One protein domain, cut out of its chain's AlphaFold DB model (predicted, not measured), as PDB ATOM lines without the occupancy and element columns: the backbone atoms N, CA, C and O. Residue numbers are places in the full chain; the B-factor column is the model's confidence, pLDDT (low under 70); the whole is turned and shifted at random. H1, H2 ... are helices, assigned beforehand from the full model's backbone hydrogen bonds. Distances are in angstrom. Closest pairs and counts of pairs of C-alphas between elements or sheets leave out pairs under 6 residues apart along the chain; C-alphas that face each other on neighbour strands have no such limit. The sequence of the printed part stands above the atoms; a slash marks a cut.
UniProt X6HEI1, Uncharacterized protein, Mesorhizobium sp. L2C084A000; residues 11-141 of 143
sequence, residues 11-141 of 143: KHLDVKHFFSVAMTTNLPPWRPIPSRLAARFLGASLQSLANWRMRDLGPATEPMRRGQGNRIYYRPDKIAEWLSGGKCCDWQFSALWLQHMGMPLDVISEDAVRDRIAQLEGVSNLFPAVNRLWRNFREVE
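AT A GLANCE: This is residues 11 to 141 of the 143 residues of an uncharacterized protein of Mesorhizobium sp. L2C084A000 (UniProt X6HEI1). Six short helices, mostly crossed where they touch, make a broad body that reaches from H3 at one end to H6 at the other, with H4 nearest the middle. The last helix, H7, lies off to one side and touches none of the others, and the far turn of a long link, residues 63 to 70, lies off to that same side. The printed part has 131 residues with seven named helices, H1 to H7 in order along the chain, and no named strand; its class is all helix. It is compact, with a radius of gyration of the C-alphas of 14.9 A, and spans 41 by 36 by 23 A.

IN THESE COORDINATES: H1 runs from residue 15, with its C-alpha at (1.095, 135.579, 7.661), to residue 24, over 14.0 A. H2 holds residues 35 to 41 and H3 residues 46 to 53. After a long stretch with no named element, residues 54 to 75, H4 holds residues 76 to 83 and begins at C-alpha 76, at (-7.603, 134.658, 16.257). H5 holds residues 90 to 100, over 15.5 A, and H6 residues 110 to 122, over 18.6 A. H7, the longest, holds residues 128 to 141, over 19.1 A, and ends at C-alpha 141, at (-13.869, 136.611, 37.796).

HOW THE PARTS SIT: H1 touches H2 about perpendicular, at 78 degrees, with the closest C-alphas, those of Phe 18 and Phe 41, 5.1 A apart. H2 touches H3 about perpendicular, at 80 degrees, closest at the C-alphas of Ala 39 and Leu 46, 5.5 A apart. H1 and H4 only just touch, with 3 pairs of C-alphas within 8 A; the closest, those of Ala 22 and Pro 76, are 6.8 A apart, and the two run opposite ways at a shallow tilt of 14 degrees. H4 touches H5 at a steep tilt of 61 degrees, opposite ways, closest at the C-alphas of Asp 77 and Asp 90, 4.5 A apart. H6 touches H5 with residues 110 to 114 alone, at a steep tilt of 64 degrees, the same way; the closest C-alphas, those of Trp 91 and Glu 110, are 5.8 A apart. H3 and H4 are apart, and so are H6 and H7. Residues 73 to 74 pair antiparallel, as strands do, with residues 33 to 34 and with residues 61 to 62. Each O i to N i+4 pair is within hydrogen-bond range in H1, H2, H3, H4, H5 and H6; in H7 it is 8 of 10.

THE WHOLE: The two C-alphas farthest apart, those of Gln 68 and Asp 106, are 43.2 A apart. The printed part has no cut. The link from H3 to H4, 22 residues, is long, and those from H2 to H3 and from H6 to H7 are tight. Residues 118 to 126, of which 118 to 122 belong to H6, stand free. The mean pLDDT of the printed part is 83.6; residues 63 to 70 and 124 to 141 are under 70, and H7 has a mean of 52.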
ATOM      1  N   LYS A  11       1.312 144.234   6.570       86.56
ATOM      2  CA  LYS A  11       2.200 143.810   5.469       86.56
ATOM      3  C   LYS A  11       3.592 143.370   5.936       86.56
ATOM      4  O   LYS A  11       4.311 142.726   5.186       86.56
ATOM      5  N   HIS A  12       3.978 143.771   7.146       87.81
ATOM      6  CA  HIS A  12       5.264 143.438   7.755       87.81
ATOM      7  C   HIS A  12       5.190 142.203   8.658       87.81
ATOM      8  O   HIS A  12       6.179 141.872   9.306       87.81
ATOM      9  N   LEU A  13       4.027 141.552   8.738       90.62
ATOM     10  CA  LEU A  13       3.825 140.372   9.565       90.62
ATOM     11  C   LEU A  13       3.936 139.105   8.736       90.62
ATOM     12  O   LEU A  13       3.490 139.041   7.588       90.62
ATOM     13  N   ASP A  14       4.504 138.077   9.356       90.62
ATOM     14  CA  ASP A  14       4.569 136.754   8.764       90.62
ATOM     15  C   ASP A  14       3.197 136.073   8.870       90.62
ATOM     16  O   ASP A  14       2.826 135.464   9.876       90.62
ATOM     17  N   VAL A  15       2.417 136.203   7.796       90.88
ATOM     18  CA  VAL A  15       1.095 135.579   7.661       90.88
ATOM     19  C   VAL A  15       1.185 134.050   7.723       90.88
ATOM     20  O   VAL A  15       0.268 133.406   8.239       90.88
ATOM     21  N   LYS A  16       2.278 133.453   7.225       91.25
ATOM     22  CA  LYS A  16       2.470 131.998   7.260       91.25
ATOM     23  C   LYS A  16       2.694 131.531   8.691       91.25
ATOM     24  O   LYS A  16       2.065 130.556   9.100       91.25
ATOM     25  N   HIS A  17       3.505 132.259   9.459       93.50
ATOM     26  CA  HIS A  17       3.671 132.022  10.895       93.50
ATOM     27  C   HIS A  17       2.333 132.105  11.630       93.50
ATOM     28  O   HIS A  17       1.968 131.159  12.326       93.50
ATOM     29  N   PHE A  18       1.565 133.183  11.424       94.00
ATOM     30  CA  PHE A  18       0.255 133.335  12.065       94.00
ATOM     31  C   PHE A  18      -0.658 132.141  11.790       94.00
ATOM     32  O   PHE A  18      -1.197 131.552  12.724       94.00
ATOM     33  N   PHE A  19      -0.814 131.765  10.522       92.25
ATOM     34  CA  PHE A  19      -1.690 130.662  10.146       92.25
ATOM     35  C   PHE A  19      -1.190 129.333  10.697       92.25
ATOM     36  O   PHE A  19      -1.977 128.583  11.261       92.25
ATOM     37  N   SER A  20       0.114 129.059  10.590       91.88
ATOM     38  CA  SER A  20       0.716 127.849  11.147       91.88
ATOM     39  C   SER A  20       0.410 127.740  12.636       91.88
ATOM     40  O   SER A  20      -0.053 126.699  13.089       91.88
ATOM     41  N   VAL A  21       0.616 128.811  13.405       91.44
ATOM     42  CA  VAL A  21       0.319 128.816  14.841       91.44
ATOM     43  C   VAL A  21      -1.182 128.651  15.077       91.44
ATOM     44  O   VAL A  21      -1.583 127.719  15.765       91.44
ATOM     45  N   ALA A  22      -2.023 129.501  14.486       90.94
ATOM     46  CA  ALA A  22      -3.462 129.516  14.743       90.94
ATOM     47  C   ALA A  22      -4.153 128.192  14.379       90.94
ATOM     48  O   ALA A  22      -5.034 127.748  15.111       90.94
ATOM     49  N   MET A  23      -3.726 127.543  13.293       89.81
ATOM     50  CA  MET A  23      -4.299 126.279  12.827       89.81
ATOM     51  C   MET A  23      -3.797 125.067  13.609       89.81
ATOM     52  O   MET A  23      -4.558 124.132  13.814       89.81
ATOM     53  N   THR A  24      -2.542 125.078  14.068       86.38
ATOM     54  CA  THR A  24      -1.976 123.946  14.829       86.38
ATOM     55  C   THR A  24      -2.298 124.003  16.317       86.38
ATOM     56  O   THR A  24      -2.161 123.001  17.020       86.38
ATOM     57  N   THR A  25      -2.727 125.158  16.837       82.50
ATOM     58  CA  THR A  25      -3.217 125.214  18.212       82.50
ATOM     59  C   THR A  25      -4.596 124.566  18.310       82.50
ATOM     60  O   THR A  25      -5.493 124.870  17.528       82.50
ATOM     61  N   ASN A  26      -4.820 123.792  19.373       78.25
ATOM     62  CA  ASN A  26      -6.159 123.322  19.754       78.25
ATOM     63  C   ASN A  26      -7.041 124.449  20.338       78.25
ATOM     64  O   ASN A  26      -7.996 124.161  21.058       78.25
ATOM     65  N   LEU A  27      -6.696 125.725  20.111       85.38
ATOM     66  CA  LEU A  27      -7.478 126.878  20.545       85.38
ATOM     67  C   LEU A  27      -8.451 127.271  19.426       85.38
ATOM     68  O   LEU A  27      -7.990 127.664  18.355       85.38
ATOM     69  N   PRO A  28      -9.772 127.218  19.659       90.94
ATOM     70  CA  PRO A  28     -10.729 127.628  18.654       90.94
ATOM     71  C   PRO A  28     -10.558 129.114  18.317       90.94
ATOM     72  O   PRO A  28     -10.407 129.937  19.223       90.94
ATOM     73  N   PRO A  29     -10.597 129.501  17.039       92.75
ATOM     74  CA  PRO A  29     -10.243 130.855  16.630       92.75
ATOM     75  C   PRO A  29     -11.276 131.922  17.024       92.75
ATOM     76  O   PRO A  29     -10.929 133.098  17.072       92.75
ATOM     77  N   TRP A  30     -12.503 131.529  17.377       91.56
ATOM     78  CA  TRP A  30     -13.546 132.417  17.912       91.56
ATOM     79  C   TRP A  30     -13.406 132.707  19.413       91.56
ATOM     80  O   TRP A  30     -14.161 133.494  19.987       91.56
ATOM     81  N   ARG A  31     -12.445 132.073  20.085       87.81
ATOM     82  CA  ARG A  31     -12.201 132.228  21.519       87.81
ATOM     83  C   ARG A  31     -11.161 133.340  21.751       87.81
ATOM     84  O   ARG A  31     -10.056 133.237  21.218       87.81
ATOM     85  N   PRO A  32     -11.446 134.392  22.552       88.56
ATOM     86  CA  PRO A  32     -10.472 135.430  22.843       88.56
ATOM     87  C   PRO A  32      -9.231 134.903  23.573       88.56
ATOM     88  O   PRO A  32      -9.295 134.037  24.446       88.56
ATOM     89  N   ILE A  33      -8.092 135.484  23.214       88.06
ATOM     90  CA  ILE A  33      -6.765 135.229  23.758       88.06
ATOM     91  C   ILE A  33      -6.146 136.539  24.272       88.06
ATOM     92  O   ILE A  33      -6.434 137.614  23.743       88.06
ATOM     93  N   PRO A  34      -5.281 136.492  25.299       87.75
ATOM     94  CA  PRO A  34      -4.673 137.686  25.874       87.75
ATOM     95  C   PRO A  34      -3.627 138.277  24.925       87.75
ATOM     96  O   PRO A  34      -2.994 137.546  24.160       87.75
ATOM     97  N   SER A  35      -3.345 139.576  25.062       89.75
ATOM     98  CA  SER A  35      -2.347 140.295  24.248       89.75
ATOM     99  C   SER A  35      -1.003 139.576  24.110       89.75
ATOM    100  O   SER A  35      -0.396 139.601  23.045       89.75
ATOM    101  N   ARG A  36      -0.524 138.905  25.169       89.38
ATOM    102  CA  ARG A  36       0.742 138.154  25.128       89.38
ATOM    103  C   ARG A  36       0.687 136.983  24.147       89.38
ATOM    104  O   ARG A  36       1.670 136.721  23.462       89.38
ATOM    105  N   LEU A  37      -0.439 136.275  24.090       90.56
ATOM    106  CA  LEU A  37      -0.617 135.165  23.159       90.56
ATOM    107  C   LEU A  37      -0.868 135.686  21.741       90.56
ATOM    108  O   LEU A  37      -0.255 135.182  20.806       90.56
ATOM    109  N   ALA A  38      -1.655 136.756  21.594       92.81
ATOM    110  CA  ALA A  38      -1.860 137.423  20.308       92.81
ATOM    111  C   ALA A  38      -0.536 137.918  19.695       92.81
ATOM    112  O   ALA A  38      -0.274 137.688  18.520       92.81
ATOM    113  N   ALA A  39       0.351 138.511  20.501       93.00
ATOM    114  CA  ALA A  39       1.679 138.934  20.058       93.00
ATOM    115  C   ALA A  39       2.520 137.751  19.537       93.00
ATOM    116  O   ALA A  39       3.137 137.853  18.480       93.00
ATOM    117  N   ARG A  40       2.473 136.595  20.219       91.62
ATOM    118  CA  ARG A  40       3.143 135.362  19.760       91.62
ATOM    119  C   ARG A  40       2.569 134.835  18.445       91.62
ATOM    120  O   ARG A  40       3.342 134.430  17.581       91.62
ATOM    121  N   PHE A  41       1.244 134.847  18.294       93.81
ATOM    122  CA  PHE A  41       0.571 134.455  17.050       93.81
ATOM    123  C   PHE A  41       1.008 135.355  15.889       93.81
ATOM    124  O   PHE A  41       1.248 134.872  14.793       93.81
ATOM    125  N   LEU A  42       1.167 136.654  16.142       94.44
ATOM    126  CA  LEU A  42       1.585 137.636  15.140       94.44
ATOM    127  C   LEU A  42       3.101 137.685  14.896       94.44
ATOM    128  O   LEU A  42       3.542 138.453  14.045       94.44
ATOM    129  N   GLY A  43       3.908 136.931  15.653       93.50
ATOM    130  CA  GLY A  43       5.371 137.039  15.599       93.50
ATOM    131  C   GLY A  43       5.891 138.425  16.007       93.50
ATOM    132  O   GLY A  43       6.945 138.855  15.549       93.50
ATOM    133  N   ALA A  44       5.144 139.148  16.844       93.44
ATOM    134  CA  ALA A  44       5.412 140.530  17.224       93.44
ATOM    135  C   ALA A  44       5.698 140.669  18.726       93.44
ATOM    136  O   ALA A  44       5.363 139.804  19.536       93.44
ATOM    137  N   SER A  45       6.284 141.801  19.125       94.00
ATOM    138  CA  SER A  45       6.434 142.126  20.546       94.00
ATOM    139  C   SER A  45       5.112 142.626  21.148       94.00
ATOM    140  O   SER A  45       4.280 143.224  20.459       94.00
ATOM    141  N   LEU A  46       4.931 142.447  22.463       91.69
ATOM    142  CA  LEU A  46       3.774 142.997  23.180       91.69
ATOM    143  C   LEU A  46       3.723 144.534  23.087       91.69
ATOM    144  O   LEU A  46       2.641 145.102  22.954       91.69
ATOM    145  N   GLN A  47       4.889 145.189  23.108       93.19
ATOM    146  CA  GLN A  47       5.025 146.635  22.918       93.19
ATOM    147  C   GLN A  47       4.509 147.061  21.537       93.19
ATOM    148  O   GLN A  47       3.746 148.017  21.433       93.19
ATOM    149  N   SER A  48       4.881 146.331  20.481       94.25
ATOM    150  CA  SER A  48       4.418 146.586  19.112       94.25
ATOM    151  C   SER A  48       2.898 146.486  19.029       94.25
ATOM    152  O   SER A  48       2.257 147.417  18.551       94.25
ATOM    153  N   LEU A  49       2.316 145.414  19.577       93.00
ATOM    154  CA  LEU A  49       0.866 145.217  19.592       93.00
ATOM    155  C   LEU A  49       0.139 146.332  20.366       93.00
ATOM    156  O   LEU A  49      -0.878 146.848  19.904       93.00
ATOM    157  N   ALA A  50       0.679 146.749  21.515       91.00
ATOM    158  CA  ALA A  50       0.135 147.865  22.286       91.00
ATOM    159  C   ALA A  50       0.188 149.188  21.503       91.00
ATOM    160  O   ALA A  50      -0.804 149.915  21.476       91.00
ATOM    161  N   ASN A  51       1.304 149.468  20.826       93.88
ATOM    162  CA  ASN A  51       1.480 150.666  20.006       93.88
ATOM    163  C   ASN A  51       0.531 150.691  18.800       93.88
ATOM    164  O   ASN A  51      -0.002 151.749  18.478       93.88
ATOM    165  N   TRP A  52       0.306 149.553  18.135       93.62
ATOM    166  CA  TRP A  52      -0.629 149.476  17.006       93.62
ATOM    167  C   TRP A  52      -2.057 149.747  17.444       93.62
ATOM    168  O   TRP A  52      -2.756 150.513  16.791       93.62
ATOM    169  N   ARG A  53      -2.467 149.166  18.575       91.38
ATOM    170  CA  ARG A  53      -3.788 149.400  19.153       91.38
ATOM    171  C   ARG A  53      -4.001 150.866  19.518       91.38
ATOM    172  O   ARG A  53      -5.034 151.413  19.181       91.38
ATOM    173  N   MET A  54      -3.028 151.517  20.162       89.50
ATOM    174  CA  MET A  54      -3.125 152.946  20.511       89.50
ATOM    175  C   MET A  54      -3.257 153.874  19.292       89.50
ATOM    176  O   MET A  54      -3.565 155.048  19.461       89.50
ATOM    177  N   ARG A  55      -2.971 153.369  18.087       90.00
ATOM    178  CA  ARG A  55      -3.050 154.102  16.818       90.00
ATOM    179  C   ARG A  55      -4.168 153.590  15.902       90.00
ATOM    180  O   ARG A  55      -4.199 153.993  14.747       90.00
ATOM    181  N   ASP A  56      -4.999 152.661  16.372       88.88
ATOM    182  CA  ASP A  56      -6.043 151.995  15.579       88.88
ATOM    183  C   ASP A  56      -5.520 151.317  14.292       88.88
ATOM    184  O   ASP A  56      -6.195 151.245  13.270       88.88
ATOM    185  N   LEU A  57      -4.287 150.796  14.337       91.81
ATOM    186  CA  LEU A  57      -3.637 150.109  13.207       91.81
ATOM    187  C   LEU A  57      -3.613 148.583  13.352       91.81
ATOM    188  O   LEU A  57      -3.158 147.888  12.442       91.81
ATOM    189  N   GLY A  58      -4.025 148.071  14.513       91.44
ATOM    190  CA  GLY A  58      -3.994 146.651  14.858       91.44
ATOM    191  C   GLY A  58      -5.321 145.924  14.616       91.44
ATOM    192  O   GLY A  58      -6.302 146.537  14.199       91.44
ATOM    193  N   PRO A  59      -5.365 144.612  14.903       92.75
ATOM    194  CA  PRO A  59      -6.600 143.839  14.849       92.75
ATOM    195  C   PRO A  59      -7.601 144.315  15.908       92.75
ATOM    196  O   PRO A  59      -7.213 144.828  16.962       92.75
ATOM    197  N   ALA A  60      -8.890 144.093  15.641       90.06
ATOM    198  CA  ALA A  60      -9.963 144.435  16.568       90.06
ATOM    199  C   ALA A  60      -9.795 143.712  17.916       90.06
ATOM    200  O   ALA A  60      -9.446 142.528  17.974       90.06
ATOM    201  N   THR A  61     -10.060 144.437  19.003       88.88
ATOM    202  CA  THR A  61     -10.013 143.914  20.372       88.88
ATOM    203  C   THR A  61     -11.408 143.646  20.907       88.88
ATOM    204  O   THR A  61     -12.314 144.447  20.689       88.88
ATOM    205  N   GLU A  62     -11.552 142.590  21.697       82.56
ATOM    206  CA  GLU A  62     -12.778 142.332  22.448       82.56
ATOM    207  C   GLU A  62     -12.754 143.127  23.769       82.56
ATOM    208  O   GLU A  62     -11.794 142.995  24.541       82.56
ATOM    209  N   PRO A  63     -13.769 143.969  24.053       66.19
ATOM    210  CA  PRO A  63     -13.843 144.699  25.312       66.19
ATOM    211  C   PRO A  63     -14.185 143.747  26.466       66.19
ATOM    212  O   PRO A  63     -15.100 142.928  26.368       66.19
ATOM    213  N   MET A  64     -13.503 143.887  27.604       60.72
ATOM    214  CA  MET A  64     -13.913 143.205  28.834       60.72
ATOM    215  C   MET A  64     -15.107 143.961  29.438       60.72
ATOM    216  O   MET A  64     -15.018 145.156  29.713       60.72
ATOM    217  N   ARG A  65     -16.250 143.283  29.607       53.00
ATOM    218  CA  ARG A  65     -17.519 143.919  30.013       53.00
ATOM    219  C   ARG A  65     -17.647 144.243  31.510       53.00
ATOM    220  O   ARG A  65     -18.619 144.908  31.845       53.00
ATOM    221  N   ARG A  66     -16.730 143.826  32.399       48.00
ATOM    222  CA  ARG A  66     -16.669 144.205  33.837       48.00
ATOM    223  C   ARG A  66     -15.393 143.645  34.497       48.00
ATOM    224  O   ARG A  66     -15.037 142.507  34.214       48.00
ATOM    225  N   GLY A  67     -14.739 144.417  35.375       46.09
ATOM    226  CA  GLY A  67     -13.605 143.979  36.217       46.09
ATOM    227  C   GLY A  67     -12.430 144.970  36.269       46.09
ATOM    228  O   GLY A  67     -12.190 145.698  35.308       46.09
ATOM    229  N   GLN A  68     -11.708 145.025  37.399       42.66
ATOM    230  CA  GLN A  68     -10.539 145.898  37.575       42.66
ATOM    231  C   GLN A  68      -9.381 145.475  36.656       42.66
ATOM    232  O   GLN A  68      -8.824 144.384  36.775       42.66
ATOM    233  N   GLY A  69      -8.988 146.388  35.768       55.94
ATOM    234  CA  GLY A  69      -7.814 146.273  34.909       55.94
ATOM    235  C   GLY A  69      -8.157 146.315  33.421       55.94
ATOM    236  O   GLY A  69      -9.040 145.611  32.941       55.94
ATOM    237  N   ASN A  70      -7.391 147.106  32.669       66.38
ATOM    238  CA  ASN A  70      -7.490 147.232  31.213       66.38
ATOM    239  C   ASN A  70      -6.899 145.997  30.504       66.38
ATOM    240  O   ASN A  70      -5.942 146.112  29.734       66.38
ATOM    241  N   ARG A  71      -7.396 144.791  30.808       74.44
ATOM    242  CA  ARG A  71      -6.988 143.576  30.093       74.44
ATOM    243  C   ARG A  71      -7.622 143.573  28.708       74.44
ATOM    244  O   ARG A  71      -8.815 143.803  28.557       74.44
ATOM    245  N   ILE A  72      -6.789 143.317  27.708       84.94
ATOM    246  CA  ILE A  72      -7.154 143.389  26.295       84.94
ATOM    247  C   ILE A  72      -7.062 141.992  25.710       84.94
ATOM    248  O   ILE A  72      -6.060 141.291  25.906       84.94
ATOM    249  N   TYR A  73      -8.110 141.614  24.990       88.31
ATOM    250  CA  TYR A  73      -8.217 140.317  24.353       88.31
ATOM    251  C   TYR A  73      -8.419 140.474  22.854       88.31
ATOM    252  O   TYR A  73      -8.944 141.478  22.374       88.31
ATOM    253  N   TYR A  74      -7.992 139.454  22.128       92.19
ATOM    254  CA  TYR A  74      -8.081 139.374  20.679       92.19
ATOM    255  C   TYR A  74      -8.649 138.019  20.313       92.19
ATOM    256  O   TYR A  74      -8.303 137.037  20.961       92.19
ATOM    257  N   ARG A  75      -9.462 137.930  19.266       93.25
ATOM    258  CA  ARG A  75      -9.818 136.628  18.705       93.25
ATOM    259  C   ARG A  75      -8.920 136.295  17.515       93.25
ATOM    260  O   ARG A  75      -8.709 137.172  16.673       93.25
ATOM    261  N   PRO A  76      -8.373 135.072  17.426       95.19
ATOM    262  CA  PRO A  76      -7.603 134.658  16.257       95.19
ATOM    263  C   PRO A  76      -8.360 134.821  14.931       95.19
ATOM    264  O   PRO A  76      -7.751 135.251  13.957       95.19
ATOM    265  N   ASP A  77      -9.668 134.559  14.889       95.69
ATOM    266  CA  ASP A  77     -10.492 134.759  13.688       95.69
ATOM    267  C   ASP A  77     -10.519 136.232  13.218       95.69
ATOM    268  O   ASP A  77     -10.327 136.516  12.037       95.69
ATOM    269  N   LYS A  78     -10.629 137.189  14.144       95.25
ATOM    270  CA  LYS A  78     -10.555 138.634  13.882       95.25
ATOM    271  C   LYS A  78      -9.155 139.104  13.524       95.25
ATOM    272  O   LYS A  78      -8.997 140.032  12.729       95.25
ATOM    273  N   ILE A  79      -8.126 138.464  14.075       95.56
ATOM    274  CA  ILE A  79      -6.748 138.697  13.640       95.56
ATOM    275  C   ILE A  79      -6.580 138.244  12.183       95.56
ATOM    276  O   ILE A  79      -6.000 138.986  11.391       95.56
ATOM    277  N   ALA A  80      -7.104 137.073  11.815       95.12
ATOM    278  CA  ALA A  80      -7.066 136.575  10.441       95.12
ATOM    279  C   ALA A  80      -7.809 137.511   9.477       95.12
ATOM    280  O   ALA A  80      -7.286 137.844   8.412       95.12
ATOM    281  N   GLU A  81      -8.984 138.002   9.879       94.44
ATOM    282  CA  GLU A  81      -9.760 138.975   9.110       94.44
ATOM    283  C   GLU A  81      -8.961 140.251   8.827       94.44
ATOM    284  O   GLU A  81      -8.823 140.661   7.669       94.44
ATOM    285  N   TRP A  82      -8.330 140.812   9.861       94.50
ATOM    286  CA  TRP A  82      -7.443 141.966   9.732       94.50
ATOM    287  C   TRP A  82      -6.233 141.687   8.825       94.50
ATOM    288  O   TRP A  82      -5.971 142.458   7.897       94.50
ATOM    289  N   LEU A  83      -5.526 140.569   9.030       94.25
ATOM    290  CA  LEU A  83      -4.363 140.176   8.220       94.25
ATOM    291  C   LEU A  83      -4.724 139.953   6.747       94.25
ATOM    292  O   LEU A  83      -3.931 140.257   5.859       94.25
ATOM    293  N   SER A  84      -5.924 139.450   6.466       90.50
ATOM    294  CA  SER A  84      -6.396 139.241   5.095       90.50
ATOM    295  C   SER A  84      -6.773 140.545   4.376       90.50
ATOM    296  O   SER A  84      -6.983 140.538   3.160       90.50
ATOM    297  N   GLY A  85      -6.876 141.660   5.111       87.94
ATOM    298  CA  GLY A  85      -7.402 142.924   4.606       87.94
ATOM    299  C   GLY A  85      -8.900 142.865   4.288       87.94
ATOM    300  O   GLY A  85      -9.331 143.530   3.345       87.94
ATOM    301  N   GLY A  86      -9.659 142.043   5.026       84.62
ATOM    302  CA  GLY A  86     -11.100 141.828   4.841       84.62
ATOM    303  C   GLY A  86     -11.474 140.814   3.754       84.62
ATOM    304  O   GLY A  86     -12.649 140.657   3.448       84.62
ATOM    305  N   LYS A  87     -10.499 140.123   3.148       88.31
ATOM    306  CA  LYS A  87     -10.763 139.069   2.148       88.31
ATOM    307  C   LYS A  87     -11.190 137.735   2.764       88.31
ATOM    308  O   LYS A  87     -11.726 136.892   2.056       88.31
ATOM    309  N   CYS A  88     -10.881 137.526   4.038       90.44
ATOM    310  CA  CYS A  88     -11.283 136.367   4.815       90.44
ATOM    311  C   CYS A  88     -12.062 136.872   6.025       90.44
ATOM    312  O   CYS A  88     -11.470 137.465   6.917       90.44
ATOM    313  N   CYS A  89     -13.375 136.673   6.052       93.38
ATOM    314  CA  CYS A  89     -14.182 136.986   7.228       93.38
ATOM    315  C   CYS A  89     -13.812 136.054   8.395       93.38
ATOM    316  O   CYS A  89     -13.340 134.931   8.193       93.38
ATOM    317  N   ASP A  90     -14.075 136.489   9.622       93.81
ATOM    318  CA  ASP A  90     -13.822 135.705  10.838       93.81
ATOM    319  C   ASP A  90     -14.506 134.323  10.821       93.81
ATOM    320  O   ASP A  90     -13.889 133.306  11.161       93.81
ATOM    321  N   TRP A  91     -15.750 134.247  10.340       95.00
ATOM    322  CA  TRP A  91     -16.462 132.975  10.190       95.00
ATOM    323  C   TRP A  91     -15.799 132.044   9.163       95.00
ATOM    324  O   TRP A  91     -15.771 130.832   9.364       95.00
ATOM    325  N   GLN A  92     -15.205 132.583   8.092       95.94
ATOM    326  CA  GLN A  92     -14.507 131.777   7.080       95.94
ATOM    327  C   GLN A  92     -13.241 131.161   7.666       95.94
ATOM    328  O   GLN A  92     -12.957 129.987   7.437       95.94
ATOM    329  N   PHE A  93     -12.496 131.932   8.463       95.44
ATOM    330  CA  PHE A  93     -11.331 131.405   9.165       95.44
ATOM    331  C   PHE A  93     -11.726 130.321  10.177       95.44
ATOM    332  O   PHE A  93     -11.077 129.279  10.265       95.44
ATOM    333  N   SER A  94     -12.838 130.521  10.885       95.31
ATOM    334  CA  SER A  94     -13.396 129.512  11.791       95.31
ATOM    335  C   SER A  94     -13.819 128.234  11.057       95.31
ATOM    336  O   SER A  94     -13.534 127.141  11.541       95.31
ATOM    337  N   ALA A  95     -14.417 128.346   9.866       95.25
ATOM    338  CA  ALA A  95     -14.755 127.201   9.019       95.25
ATOM    339  C   ALA A  95     -13.512 126.402   8.594       95.25
ATOM    340  O   ALA A  95     -13.502 125.176   8.684       95.25
ATOM    341  N   LEU A  96     -12.441 127.097   8.184       94.44
ATOM    342  CA  LEU A  96     -11.167 126.464   7.830       94.44
ATOM    343  C   LEU A  96     -10.574 125.698   9.015       94.44
ATOM    344  O   LEU A  96     -10.103 124.573   8.854       94.44
ATOM    345  N   TRP A  97     -10.617 126.292  10.208       94.44
ATOM    346  CA  TRP A  97     -10.148 125.636  11.424       94.44
ATOM    347  C   TRP A  97     -10.985 124.397  11.762       94.44
ATOM    348  O   TRP A  97     -10.423 123.339  12.027       94.44
ATOM    349  N   LEU A  98     -12.319 124.482  11.681       93.12
ATOM    350  CA  LEU A  98     -13.215 123.339  11.893       93.12
ATOM    351  C   LEU A  98     -12.891 122.179  10.942       93.12
ATOM    352  O   LEU A  98     -12.746 121.040  11.386       93.12
ATOM    353  N   GLN A  99     -12.697 122.473   9.655       93.50
ATOM    354  CA  GLN A  99     -12.284 121.481   8.665       93.50
ATOM    355  C   GLN A  99     -10.927 120.855   9.019       93.50
ATOM    356  O   GLN A  99     -10.785 119.634   8.960       93.50
ATOM    357  N   HIS A 100      -9.942 121.668   9.412       91.81
ATOM    358  CA  HIS A 100      -8.616 121.186   9.808       91.81
ATOM    359  C   HIS A 100      -8.667 120.254  11.024       91.81
ATOM    360  O   HIS A 100      -7.948 119.260  11.076       91.81
ATOM    361  N   MET A 101      -9.567 120.535  11.962       88.75
ATOM    362  CA  MET A 101      -9.784 119.730  13.161       88.75
ATOM    363  C   MET A 101     -10.647 118.482  12.917       88.75
ATOM    364  O   MET A 101     -11.077 117.839  13.873       88.75
ATOM    365  N   GLY A 102     -10.926 118.135  11.656       89.75
ATOM    366  CA  GLY A 102     -11.722 116.960  11.302       89.75
ATOM    367  C   GLY A 102     -13.221 117.123  11.562       89.75
ATOM    368  O   GLY A 102     -13.937 116.132  11.658       89.75
ATOM    369  N   MET A 103     -13.707 118.363  11.664       90.12
ATOM    370  CA  MET A 103     -15.121 118.705  11.850       90.12
ATOM    371  C   MET A 103     -15.646 119.524  10.659       90.12
ATOM    372  O   MET A 103     -16.066 120.669  10.847       90.12
ATOM    373  N   PRO A 104     -15.609 118.992   9.422       90.88
ATOM    374  CA  PRO A 104     -16.117 119.719   8.267       90.88
ATOM    375  C   PRO A 104     -17.616 120.029   8.414       90.88
ATOM    376  O   PRO A 104     -18.352 119.372   9.158       90.88
ATOM    377  N   LEU A 105     -18.047 121.068   7.703       88.81
ATOM    378  CA  LEU A 105     -19.448 121.447   7.555       88.81
ATOM    379  C   LEU A 105     -19.939 120.974   6.189       88.81
ATOM    380  O   LEU A 105     -19.231 121.154   5.199       88.81
ATOM    381  N   ASP A 106     -21.154 120.434   6.130       87.94
ATOM    382  CA  ASP A 106     -21.772 120.012   4.865       87.94
ATOM    383  C   ASP A 106     -22.100 121.215   3.968       87.94
ATOM    384  O   ASP A 106     -21.998 121.149   2.744       87.94
ATOM    385  N   VAL A 107     -22.450 122.344   4.592       90.88
ATOM    386  CA  VAL A 107     -22.695 123.628   3.935       90.88
ATOM    387  C   VAL A 107     -21.790 124.680   4.565       90.88
ATOM    388  O   VAL A 107     -21.818 124.896   5.775       90.88
ATOM    389  N   ILE A 108     -20.991 125.358   3.739       91.12
ATOM    390  CA  ILE A 108     -20.103 126.437   4.186       91.12
ATOM    391  C   ILE A 108     -20.846 127.769   4.050       91.12
ATOM    392  O   ILE A 108     -20.793 128.425   3.009       91.12
ATOM    393  N   SER A 109     -21.545 128.161   5.113       95.69
ATOM    394  CA  SER A 109     -22.180 129.474   5.266       95.69
ATOM    395  C   SER A 109     -21.871 130.061   6.643       95.69
ATOM    396  O   SER A 109     -21.487 129.339   7.564       95.69
ATOM    397  N   GLU A 110     -22.036 131.376   6.792       95.94
ATOM    398  CA  GLU A 110     -21.833 132.046   8.078       95.94
ATOM    399  C   GLU A 110     -22.744 131.469   9.174       95.94
ATOM    400  O   GLU A 110     -22.262 131.150  10.261       95.94
ATOM    401  N   ASP A 111     -24.028 131.262   8.870       95.62
ATOM    402  CA  ASP A 111     -24.998 130.700   9.815       95.62
ATOM    403  C   ASP A 111     -24.622 129.274  10.233       95.62
ATOM    404  O   ASP A 111     -24.566 128.980  11.424       95.62
ATOM    405  N   ALA A 112     -24.242 128.411   9.284       94.25
ATOM    406  CA  ALA A 112     -23.836 127.038   9.590       94.25
ATOM    407  C   ALA A 112     -22.588 126.986  10.488       94.25
ATOM    408  O   ALA A 112     -22.490 126.149  11.389       94.25
ATOM    409  N   VAL A 113     -21.634 127.898  10.274       95.25
ATOM    410  CA  VAL A 113     -20.450 128.029  11.135       95.25
ATOM    411  C   VAL A 113     -20.850 128.492  12.531       95.25
ATOM    412  O   VAL A 113     -20.389 127.912  13.513       95.25
ATOM    413  N   ARG A 114     -21.710 129.511  12.640       94.00
ATOM    414  CA  ARG A 114     -22.190 130.036  13.927       94.00
ATOM    415  C   ARG A 114     -22.963 128.978  14.714       94.00
ATOM    416  O   ARG A 114     -22.687 128.802  15.901       94.00
ATOM    417  N   ASP A 115     -23.844 128.233  14.056       92.38
ATOM    418  CA  ASP A 115     -24.607 127.137  14.657       92.38
ATOM    419  C   ASP A 115     -23.686 126.025  15.148       92.38
ATOM    420  O   ASP A 115     -23.805 125.564  16.287       92.38
ATOM    421  N   ARG A 116     -22.702 125.627  14.330       92.12
ATOM    422  CA  ARG A 116     -21.711 124.633  14.745       92.12
ATOM    423  C   ARG A 116     -20.903 125.123  15.938       92.12
ATOM    424  O   ARG A 116     -20.718 124.360  16.881       92.12
ATOM    425  N   ILE A 117     -20.438 126.371  15.929       91.81
ATOM    426  CA  ILE A 117     -19.740 126.964  17.075       91.81
ATOM    427  C   ILE A 117     -20.631 126.876  18.318       91.81
ATOM    428  O   ILE A 117     -20.190 126.332  19.325       91.81
ATOM    429  N   ALA A 118     -21.891 127.311  18.244       88.50
ATOM    430  CA  ALA A 118     -22.827 127.260  19.367       88.50
ATOM    431  C   ALA A 118     -23.034 125.834  19.913       88.50
ATOM    432  O   ALA A 118     -23.064 125.638  21.129       88.50
ATOM    433  N   GLN A 119     -23.107 124.826  19.039       87.44
ATOM    434  CA  GLN A 119     -23.172 123.420  19.451       87.44
ATOM    435  C   GLN A 119     -21.910 122.988  20.208       87.44
ATOM    436  O   GLN A 119     -22.017 122.413  21.289       87.44
ATOM    437  N   LEU A 120     -20.718 123.283  19.676       86.19
ATOM    438  CA  LEU A 120     -19.436 122.907  20.292       86.19
ATOM    439  C   LEU A 120     -19.234 123.592  21.651       86.19
ATOM    440  O   LEU A 120     -18.696 122.987  22.577       86.19
ATOM    441  N   GLU A 121     -19.697 124.834  21.784       82.62
ATOM    442  CA  GLU A 121     -19.712 125.589  23.039       82.62
ATOM    443  C   GLU A 121     -20.590 124.934  24.118       82.62
ATOM    444  O   GLU A 121     -20.278 125.028  25.307       82.62
ATOM    445  N   GLY A 122     -21.659 124.241  23.712       75.12
ATOM    446  CA  GLY A 122     -22.532 123.476  24.603       75.12
ATOM    447  C   GLY A 122     -21.949 122.134  25.063       75.12
ATOM    448  O   GLY A 122     -22.427 121.560  26.042       75.12
ATOM    449  N   VAL A 123     -20.902 121.626  24.402       74.94
ATOM    450  CA  VAL A 123     -20.279 120.343  24.757       74.94
ATOM    451  C   VAL A 123     -19.248 120.539  25.867       74.94
ATOM    452  O   VAL A 123     -18.149 121.069  25.678       74.94
ATOM    453  N   SER A 124     -19.574 120.032  27.054       63.75
ATOM    454  CA  SER A 124     -18.641 120.008  28.181       63.75
ATOM    455  C   SER A 124     -17.385 119.193  27.842       63.75
ATOM    456  O   SER A 124     -17.473 118.086  27.326       63.75
ATOM    457  N   ASN A 125     -16.203 119.723  28.180       61.72
ATOM    458  CA  ASN A 125     -14.890 119.075  28.001       61.72
ATOM    459  C   ASN A 125     -14.421 118.817  26.558       61.72
ATOM    460  O   ASN A 125     -13.383 118.185  26.394       61.72
ATOM    461  N   LEU A 126     -15.082 119.358  25.530       62.72
ATOM    462  CA  LEU A 126     -14.630 119.189  24.142       62.72
ATOM    463  C   LEU A 126     -13.218 119.753  23.897       62.72
ATOM    464  O   LEU A 126     -12.427 119.188  23.150       62.72
ATOM    465  N   PHE A 127     -12.874 120.838  24.593       66.81
ATOM    466  CA  PHE A 127     -11.553 121.452  24.522       66.81
ATOM    467  C   PHE A 127     -10.957 121.619  25.925       66.81
ATOM    468  O   PHE A 127     -10.972 122.720  26.463       66.81
ATOM    469  N   PRO A 128     -10.423 120.570  26.573       61.00
ATOM    470  CA  PRO A 128     -10.020 120.627  27.984       61.00
ATOM    471  C   PRO A 128      -8.923 121.662  28.259       61.00
ATOM    472  O   PRO A 128      -8.972 122.375  29.258       61.00
ATOM    473  N   ALA A 129      -7.949 121.780  27.350       56.62
ATOM    474  CA  ALA A 129      -6.865 122.757  27.443       56.62
ATOM    475  C   ALA A 129      -7.371 124.197  27.271       56.62
ATOM    476  O   ALA A 129      -6.957 125.084  28.015       56.62
ATOM    477  N   VAL A 130      -8.316 124.411  26.351       57.75
ATOM    478  CA  VAL A 130      -9.009 125.694  26.161       57.75
ATOM    479  C   VAL A 130      -9.836 125.988  27.397       57.75
ATOM    480  O   VAL A 130      -9.613 126.993  28.044       57.75
ATOM    481  N   ASN A 131     -10.686 125.061  27.821       60.72
ATOM    482  CA  ASN A 131     -11.520 125.170  29.008       60.72
ATOM    483  C   ASN A 131     -10.710 125.406  30.283       60.72
ATOM    484  O   ASN A 131     -11.234 126.041  31.184       60.72
ATOM    485  N   ARG A 132      -9.457 124.943  30.385       59.34
ATOM    486  CA  ARG A 132      -8.549 125.275  31.498       59.34
ATOM    487  C   ARG A 132      -7.978 126.684  31.364       59.34
ATOM    488  O   ARG A 132      -7.997 127.427  32.333       59.34
ATOM    489  N   LEU A 133      -7.513 127.069  30.176       58.34
ATOM    490  CA  LEU A 133      -7.069 128.440  29.888       58.34
ATOM    491  C   LEU A 133      -8.209 129.439  30.189       58.34
ATOM    492  O   LEU A 133      -7.979 130.496  30.763       58.34
ATOM    493  N   TRP A 134      -9.443 129.015  29.915       57.19
ATOM    494  CA  TRP A 134     -10.704 129.713  30.138       57.19
ATOM    495  C   TRP A 134     -11.262 129.631  31.554       57.19
ATOM    496  O   TRP A 134     -11.798 130.619  32.036       57.19
ATOM    497  N   ARG A 135     -11.111 128.512  32.262       55.91
ATOM    498  CA  ARG A 135     -11.406 128.433  33.699       55.91
ATOM    499  C   ARG A 135     -10.450 129.310  34.476       55.91
ATOM    500  O   ARG A 135     -10.919 130.081  35.284       55.91
ATOM    501  N   ASN A 136      -9.164 129.317  34.138       52.88
ATOM    502  CA  ASN A 136      -8.215 130.264  34.713       52.88
ATOM    503  C   ASN A 136      -8.540 131.720  34.316       52.88
ATOM    504  O   ASN A 136      -8.178 132.635  35.049       52.88
ATOM    505  N   PHE A 137      -9.225 131.964  33.183       52.00
ATOM    506  CA  PHE A 137      -9.809 133.284  32.892       52.00
ATOM    507  C   PHE A 137     -10.999 133.600  33.813       52.00
ATOM    508  O   PHE A 137     -11.053 134.713  34.326       52.00
ATOM    509  N   ARG A 138     -11.908 132.640  34.046       44.19
ATOM    510  CA  ARG A 138     -13.109 132.783  34.895       44.19
ATOM    511  C   ARG A 138     -12.837 132.756  36.402       44.19
ATOM    512  O   ARG A 138     -13.556 133.382  37.158       44.19
ATOM    513  N   GLU A 139     -11.807 132.070  36.877       36.88
ATOM    514  CA  GLU A 139     -11.427 132.034  38.300       36.88
ATOM    515  C   GLU A 139     -10.829 133.374  38.756       36.88
ATOM    516  O   GLU A 139     -10.866 133.693  39.937       36.88
ATOM    517  N   VAL A 140     -10.386 134.220  37.818       40.16
ATOM    518  CA  VAL A 140     -10.106 135.644  38.080       40.16
ATOM    519  C   VAL A 140     -11.399 136.487  38.119       40.16
ATOM    520  O   VAL A 140     -11.361 137.628  38.559       40.16
ATOM    521  N   GLU A 141     -12.551 135.954  37.689       35.97
ATOM    522  CA  GLU A 141     -13.869 136.611  37.796       35.97
ATOM    523  C   GLU A 141     -14.566 136.353  39.148       35.97
ATOM    524  O   GLU A 141     -15.582 136.990  39.420       35.97
TER     525      GLU A 141